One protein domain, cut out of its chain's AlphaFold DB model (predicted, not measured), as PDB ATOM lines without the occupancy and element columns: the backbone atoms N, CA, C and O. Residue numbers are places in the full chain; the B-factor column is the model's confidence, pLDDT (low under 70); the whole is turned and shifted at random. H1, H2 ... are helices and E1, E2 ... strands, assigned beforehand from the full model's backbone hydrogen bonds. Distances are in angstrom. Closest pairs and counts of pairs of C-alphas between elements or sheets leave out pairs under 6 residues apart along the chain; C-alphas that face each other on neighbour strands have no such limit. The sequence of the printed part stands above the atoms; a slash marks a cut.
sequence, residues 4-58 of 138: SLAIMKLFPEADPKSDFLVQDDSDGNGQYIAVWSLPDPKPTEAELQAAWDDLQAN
ATOM      1  N   SER A   4      22.726 -46.443 -47.005       91.06
ATOM      2  CA  SER A   4      22.165 -47.751 -46.641       91.06
ATOM      3  C   SER A   4      22.442 -48.816 -47.706       91.06
ATOM      4  O   SER A   4      22.942 -49.893 -47.389       91.06
ATOM      5  N   LEU A   5      22.221 -48.499 -48.987       90.44
ATOM      6  CA  LEU A   5      22.514 -49.430 -50.086       90.44
ATOM      7  C   LEU A   5      24.014 -49.729 -50.215       90.44
ATOM      8  O   LEU A   5      24.385 -50.872 -50.464       90.44
ATOM      9  N   ALA A   6      24.875 -48.728 -50.006       92.81
ATOM     10  CA  ALA A   6      26.322 -48.931 -49.995       92.81
ATOM     11  C   ALA A   6      26.766 -49.857 -48.847       92.81
ATOM     12  O   ALA A   6      27.582 -50.752 -49.063       92.81
ATOM     13  N   ILE A   7      26.182 -49.709 -47.650       93.06
ATOM     14  CA  ILE A   7      26.427 -50.622 -46.522       93.06
ATOM     15  C   ILE A   7      25.958 -52.034 -46.869       93.06
ATOM     16  O   ILE A   7      26.732 -52.965 -46.694       93.06
ATOM     17  N   MET A   8      24.754 -52.208 -47.422       91.94
ATOM     18  CA  MET A   8      24.250 -53.532 -47.823       91.94
ATOM     19  C   MET A   8      25.092 -54.188 -48.928       91.94
ATOM     20  O   MET A   8      25.111 -55.406 -49.050       91.94
ATOM     21  N   LYS A   9      25.810 -53.408 -49.744       90.62
ATOM     22  CA  LYS A   9      26.765 -53.945 -50.723       90.62
ATOM     23  C   LYS A   9      28.049 -54.450 -50.063       90.62
ATOM     24  O   LYS A   9      28.558 -55.492 -50.468       90.62
ATOM     25  N   LEU A  10      28.572 -53.713 -49.081       92.31
ATOM     26  CA  LEU A  10      29.774 -54.090 -48.325       92.31
ATOM     27  C   LEU A  10      29.497 -55.228 -47.333       92.31
ATOM     28  O   LEU A  10      30.348 -56.090 -47.131       92.31
ATOM     29  N   PHE A  11      28.293 -55.252 -46.762       93.19
ATOM     30  CA  PHE A  11      27.822 -56.220 -45.777       93.19
ATOM     31  C   PHE A  11      26.464 -56.801 -46.220       93.19
ATOM     32  O   PHE A  11      25.424 -56.375 -45.716       93.19
ATOM     33  N   PRO A  12      26.444 -57.772 -47.158       90.00
ATOM     34  CA  PRO A  12      25.204 -58.334 -47.714       90.00
ATOM     35  C   PRO A  12      24.279 -58.997 -46.690       90.00
ATOM     36  O   PRO A  12      23.072 -59.056 -46.901       90.00
ATOM     37  N   GLU A  13      24.848 -59.478 -45.587       90.19
ATOM     38  CA  GLU A  13      24.125 -60.158 -44.509       90.19
ATOM     39  C   GLU A  13      23.610 -59.198 -43.423       90.19
ATOM     40  O   GLU A  13      22.917 -59.633 -42.508       90.19
ATOM     41  N   ALA A  14      23.958 -57.908 -43.488       91.56
ATOM     42  CA  ALA A  14      23.541 -56.935 -42.484       91.56
ATOM     43  C   ALA A  14      22.054 -56.584 -42.635       91.56
ATOM     44  O   ALA A  14      21.601 -56.226 -43.726       91.56
ATOM     45  N   ASP A  15      21.305 -56.600 -41.532       89.94
ATOM     46  CA  ASP A  15      19.921 -56.128 -41.489       89.94
ATOM     47  C   ASP A  15      19.883 -54.613 -41.179       89.94
ATOM     48  O   ASP A  15      20.212 -54.198 -40.061       89.94
ATOM     49  N   PRO A  16      19.413 -53.757 -42.112       86.94
ATOM     50  CA  PRO A  16      19.299 -52.308 -41.908       86.94
ATOM     51  C   PRO A  16      18.358 -51.886 -40.769       86.94
ATOM     52  O   PRO A  16      18.228 -50.693 -40.497       86.94
ATOM     53  N   LYS A  17      17.623 -52.824 -40.156       85.69
ATOM     54  CA  LYS A  17      16.714 -52.558 -39.033       85.69
ATOM     55  C   LYS A  17      17.326 -52.855 -37.665       85.69
ATOM     56  O   LYS A  17      16.857 -52.275 -36.686       85.69
ATOM     57  N   SER A  18      18.320 -53.739 -37.576       90.81
ATOM     58  CA  SER A  18      18.958 -54.125 -36.306       90.81
ATOM     59  C   SER A  18      20.435 -53.760 -36.234       90.81
ATOM     60  O   SER A  18      20.926 -53.380 -35.168       90.81
ATOM     61  N   ASP A  19      21.138 -53.855 -37.358       93.44
ATOM     62  CA  ASP A  19      22.596 -53.916 -37.366       93.44
ATOM     63  C   ASP A  19      23.233 -52.542 -37.560       93.44
ATOM     64  O   ASP A  19      24.345 -52.284 -37.095       93.44
ATOM     65  N   PHE A  20      22.515 -51.623 -38.198       93.81
ATOM     66  CA  PHE A  20      22.924 -50.235 -38.343       93.81
ATOM     67  C   PHE A  20      21.711 -49.328 -38.545       93.81
ATOM     68  O   PHE A  20      20.664 -49.761 -39.010       93.81
ATOM     69  N   LEU A  21      21.860 -48.046 -38.212       93.00
ATOM     70  CA  LEU A  21      20.853 -47.022 -38.485       93.00
ATOM     71  C   LEU A  21      21.493 -45.909 -39.304       93.00
ATOM     72  O   LEU A  21      22.469 -45.302 -38.861       93.00
ATOM     73  N   VAL A  22      20.921 -45.623 -40.470       92.31
ATOM     74  CA  VAL A  22      21.268 -44.446 -41.273       92.31
ATOM     75  C   VAL A  22      20.235 -43.360 -41.008       92.31
ATOM     76  O   VAL A  22      19.034 -43.619 -41.071       92.31
ATOM     77  N   GLN A  23      20.704 -42.153 -40.718       90.94
ATOM     78  CA  GLN A  23      19.868 -40.985 -40.484       90.94
ATOM     79  C   GLN A  23      20.296 -39.851 -41.412       90.94
ATOM     80  O   GLN A  23      21.459 -39.746 -41.789       90.94
ATOM     81  N   ASP A  24      19.331 -39.022 -41.785       90.81
ATOM     82  CA  ASP A  24      19.535 -37.752 -42.470       90.81
ATOM     83  C   ASP A  24      18.778 -36.712 -41.648       90.81
ATOM     84  O   ASP A  24      17.560 -36.814 -41.471       90.81
ATOM     85  N   ASP A  25      19.501 -35.775 -41.058       89.81
ATOM     86  CA  ASP A  25      18.926 -34.692 -40.263       89.81
ATOM     87  C   ASP A  25      18.433 -33.526 -41.137       89.81
ATOM     88  O   ASP A  25      17.875 -32.560 -40.615       89.81
ATOM     89  N   SER A  26      18.556 -33.642 -42.468       84.88
ATOM     90  CA  SER A  26      18.200 -32.607 -43.440       84.88
ATOM     91  C   SER A  26      18.915 -31.271 -43.200       84.88
ATOM     92  O   SER A  26      18.419 -30.223 -43.620       84.88
ATOM     93  N   ASP A  27      20.083 -31.286 -42.549       86.19
ATOM     94  CA  ASP A  27      20.894 -30.092 -42.289       86.19
ATOM     95  C   ASP A  27      21.766 -29.675 -43.496       86.19
ATOM     96  O   ASP A  27      22.383 -28.608 -43.498       86.19
ATOM     97  N   GLY A  28      21.768 -30.501 -44.548       83.06
ATOM     98  CA  GLY A  28      22.545 -30.325 -45.774       83.06
ATOM     99  C   GLY A  28      23.852 -31.126 -45.828       83.06
ATOM    100  O   GLY A  28      24.466 -31.172 -46.894       83.06
ATOM    101  N   ASN A  29      24.254 -31.794 -44.743       82.94
ATOM    102  CA  ASN A  29      25.438 -32.659 -44.673       82.94
ATOM    103  C   ASN A  29      25.163 -34.097 -45.154       82.94
ATOM    104  O   ASN A  29      26.099 -34.838 -45.450       82.94
ATOM    105  N   GLY A  30      23.890 -34.471 -45.308       84.81
ATOM    106  CA  GLY A  30      23.460 -35.733 -45.911       84.81
ATOM    107  C   GLY A  30      23.407 -36.917 -44.940       84.81
ATOM    108  O   GLY A  30      23.473 -36.777 -43.723       84.81
ATOM    109  N   GLN A  31      23.247 -38.118 -45.500       90.25
ATOM    110  CA  GLN A  31      23.026 -39.346 -44.733       90.25
ATOM    111  C   GLN A  31      24.279 -39.814 -43.983       90.25
ATOM    112  O   GLN A  31      25.300 -40.112 -44.604       90.25
ATOM    113  N   TYR A  32      24.158 -40.036 -42.674       89.94
ATOM    114  CA  TYR A  32      25.217 -40.582 -41.825       89.94
ATOM    115  C   TYR A  32      24.767 -41.835 -41.062       89.94
ATOM    116  O   TYR A  32      23.585 -42.066 -40.810       89.94
ATOM    117  N   ILE A  33      25.734 -42.665 -40.665       92.06
ATOM    118  CA  ILE A  33      25.493 -43.846 -39.823       92.06
ATOM    119  C   ILE A  33      25.397 -43.393 -38.361       92.06
ATOM    120  O   ILE A  33      26.424 -43.082 -37.742       92.06
ATOM    121  N   ALA A  34      24.175 -43.364 -37.833       91.75
ATOM    122  CA  ALA A  34      23.842 -42.971 -36.468       91.75
ATOM    123  C   ALA A  34      24.124 -44.088 -35.449       91.75
ATOM    124  O   ALA A  34      24.599 -43.815 -34.349       91.75
ATOM    125  N   VAL A  35      23.865 -45.344 -35.824       93.31
ATOM    126  CA  VAL A  35      24.103 -46.526 -34.979       93.31
ATOM    127  C   VAL A  35      24.844 -47.582 -35.787       93.31
ATOM    128  O   VAL A  35      24.539 -47.781 -36.962       93.31
ATOM    129  N   TRP A  36      25.806 -48.248 -35.151       94.75
ATOM    130  CA  TRP A  36      26.553 -49.368 -35.716       94.75
ATOM    131  C   TRP A  36      26.654 -50.485 -34.677       94.75
ATOM    132  O   TRP A  36      27.282 -50.298 -33.634       94.75
ATOM    133  N   SER A  37      26.008 -51.613 -34.959       93.00
ATOM    134  CA  SER A  37      25.887 -52.768 -34.061       93.00
ATOM    135  C   SER A  37      26.602 -54.016 -34.595       93.00
ATOM    136  O   SER A  37      26.599 -55.045 -33.920       93.00
ATOM    137  N   LEU A  38      27.212 -53.946 -35.783       92.19
ATOM    138  CA  LEU A  38      27.986 -55.049 -36.355       92.19
ATOM    139  C   LEU A  38      29.337 -55.223 -35.642       92.19
ATOM    140  O   LEU A  38      29.926 -54.238 -35.184       92.19
ATOM    141  N   PRO A  39      29.858 -56.463 -35.568       92.25
ATOM    142  CA  PRO A  39      31.193 -56.731 -35.034       92.25
ATOM    143  C   PRO A  39      32.310 -56.193 -35.943       92.25
ATOM    144  O   PRO A  39      33.424 -55.959 -35.473       92.25
ATOM    145  N   ASP A  40      32.016 -56.002 -37.228       91.88
ATOM    146  CA  ASP A  40      32.926 -55.439 -38.217       91.88
ATOM    147  C   ASP A  40      33.177 -53.939 -37.992       91.88
ATOM    148  O   ASP A  40      32.322 -53.231 -37.446       91.88
ATOM    149  N   PRO A  41      34.340 -53.411 -38.415       93.31
ATOM    150  CA  PRO A  41      34.610 -51.984 -38.318       93.31
ATOM    151  C   PRO A  41      33.602 -51.171 -39.139       93.31
ATOM    152  O   PRO A  41      33.208 -51.556 -40.239       93.31
ATOM    153  N   LYS A  42      33.218 -50.005 -38.607       93.62
ATOM    154  CA  LYS A  42      32.364 -49.049 -39.319       93.62
ATOM    155  C   LYS A  42      33.049 -48.632 -40.633       93.62
ATOM    156  O   LYS A  42      34.192 -48.174 -40.565       93.62
ATOM    157  N   PRO A  43      32.369 -48.731 -41.790       93.75
ATOM    158  CA  PRO A  43      32.958 -48.371 -43.071       93.75
ATOM    159  C   PRO A  43      33.257 -46.872 -43.143       93.75
ATOM    160  O   PRO A  43      32.537 -46.031 -42.591       93.75
ATOM    161  N   THR A  44      34.334 -46.544 -43.843       93.06
ATOM    162  CA  THR A  44      34.730 -45.174 -44.158       93.06
ATOM    163  C   THR A  44      33.893 -44.606 -45.302       93.06
ATOM    164  O   THR A  44      33.310 -45.332 -46.106       93.06
ATOM    165  N   GLU A  45      33.857 -43.281 -45.424       90.44
ATOM    166  CA  GLU A  45      33.122 -42.612 -46.502       90.44
ATOM    167  C   GLU A  45      33.662 -42.964 -47.898       90.44
ATOM    168  O   GLU A  45      32.888 -43.119 -48.840       90.44
ATOM    169  N   ALA A  46      34.974 -43.191 -48.016       92.25
ATOM    170  CA  ALA A  46      35.593 -43.646 -49.258       92.25
ATOM    171  C   ALA A  46      35.131 -45.058 -49.659       92.25
ATOM    172  O   ALA A  46      34.863 -45.301 -50.834       92.25
ATOM    173  N   GLU A  47      35.000 -45.978 -48.699       93.56
ATOM    174  CA  GLU A  47      34.501 -47.337 -48.957       93.56
ATOM    175  C   GLU A  47      33.023 -47.326 -49.351       93.56
ATOM    176  O   GLU A  47      32.625 -48.032 -50.278       93.56
ATOM    177  N   LEU A  48      32.219 -46.483 -48.699       92.50
ATOM    178  CA  LEU A  48      30.809 -46.300 -49.046       92.50
ATOM    179  C   LEU A  48      30.646 -45.725 -50.457       92.50
ATOM    180  O   LEU A  48      29.824 -46.225 -51.225       92.50
ATOM    181  N   GLN A  49      31.453 -44.725 -50.823       92.38
ATOM    182  CA  GLN A  49      31.427 -44.147 -52.164       92.38
ATOM    183  C   GLN A  49      31.857 -45.163 -53.225       92.38
ATOM    184  O   GLN A  49      31.176 -45.300 -54.236       92.38
ATOM    185  N   ALA A  50      32.914 -45.938 -52.971       93.75
ATOM    186  CA  ALA A  50      33.353 -46.985 -53.889       93.75
ATOM    187  C   ALA A  50      32.283 -48.073 -54.089       93.75
ATOM    188  O   ALA A  50      32.023 -48.487 -55.217       93.75
ATOM    189  N   ALA A  51      31.618 -48.508 -53.014       92.25
ATOM    190  CA  ALA A  51      30.518 -49.467 -53.095       92.25
ATOM    191  C   ALA A  51      29.298 -48.907 -53.841       92.25
ATOM    192  O   ALA A  51      28.624 -49.638 -54.566       92.25
ATOM    193  N   TRP A  52      29.014 -47.614 -53.684       91.31
ATOM    194  CA  TRP A  52      27.954 -46.940 -54.422       91.31
ATOM    195  C   TRP A  52      28.269 -46.811 -55.914       91.31
ATOM    196  O   TRP A  52      27.401 -47.081 -56.743       91.31
ATOM    197  N   ASP A  53      29.505 -46.454 -56.261       93.62
ATOM    198  CA  ASP A  53      29.957 -46.375 -57.649       93.62
ATOM    199  C   ASP A  53      29.908 -47.761 -58.318       93.62
ATOM    200  O   ASP A  53      29.446 -47.878 -59.454       93.62
ATOM    201  N   ASP A  54      30.276 -48.827 -57.596       90.94
ATOM    202  CA  ASP A  54      30.135 -50.209 -58.075       90.94
ATOM    203  C   ASP A  54      28.667 -50.620 -58.251       90.94
ATOM    204  O   ASP A  54      28.324 -51.238 -59.252       90.94
ATOM    205  N   LEU A  55      27.767 -50.237 -57.338       89.00
ATOM    206  CA  LEU A  55      26.327 -50.482 -57.498       89.00
ATOM    207  C   LEU A  55      25.738 -49.767 -58.722       89.00
ATOM    208  O   LEU A  55      24.808 -50.286 -59.340       89.00
ATOM    209  N   GLN A  56      26.252 -48.585 -59.069       86.75
ATOM    210  CA  GLN A  56      25.842 -47.883 -60.285       86.75
ATOM    211  C   GLN A  56      26.419 -48.525 -61.546       86.75
ATOM    212  O   GLN A  56      25.717 -48.637 -62.550       86.75
ATOM    213  N   ALA A  57      27.687 -48.939 -61.503       91.00
ATOM    214  CA  ALA A  57      28.361 -49.578 -62.628       91.00
ATOM    215  C   ALA A  57      27.849 -51.005 -62.885       91.00
ATOM    216  O   ALA A  57      27.786 -51.445 -64.032       91.00
ATOM    217  N   ASN A  58      27.476 -51.717 -61.823       86.75
ATOM    218  CA  ASN A  58      27.035 -53.102 -61.838       86.75
ATOM    219  C   ASN A  58      25.774 -53.270 -60.970       86.75
ATOM    220  O   ASN A  58      25.848 -53.754 -59.831       86.75
TER     221      ASN A  58
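What this domain is: This is residues 4 to 58 of the 138 residues of the protein "XkdW domain-containing protein" of Paenibacillus contaminans (UniProt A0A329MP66). A two-strand hairpin, E1 and E2, stands at one end and a pair of crossed helices at the other, with H1 between the hairpin and the longer H2. The hairpin's loop, residues 25 to 30, sticks out. The 55 printed residues hold H1, E1, E2 and H2 in that order, an antiparallel sheet and a mixed class; the whole is compact, radius of gyration of the C-alphas 11.2 A, spanning 29 by 28 by 17 A.

Where its parts are: H1, residues 4 to 10, begins at C-alpha 4 (22.165, -47.751, -46.641). E1 is residues 20 to 23 and E2 residues 32 to 36. H2, residues 45 to 57, is 18.2 A long and ends at C-alpha 57 (28.361, -49.578, -62.628).

How they stand to each other: H1 and H2 touch, about perpendicular at 89 degrees; their closest C-alphas, Ala 6 and Trp 52, are 5.1 A apart. The closest C-alphas of H1 and E1, Ser 4 and Val 22, are 6.4 A apart. E1 and H2 are apart. In the hairpin E1 and E2, N 34 and O 21 are within hydrogen-bond range at 2.8 A. In H1 and H2 every O i to N i+4 pair is within hydrogen-bond range.

The domain as a whole: The farthest C-alphas, Asp 27 and Asn 58, are 30.8 A apart. The printed part has no cut, the three links are short, and no printed residue is under 70 in pLDDT.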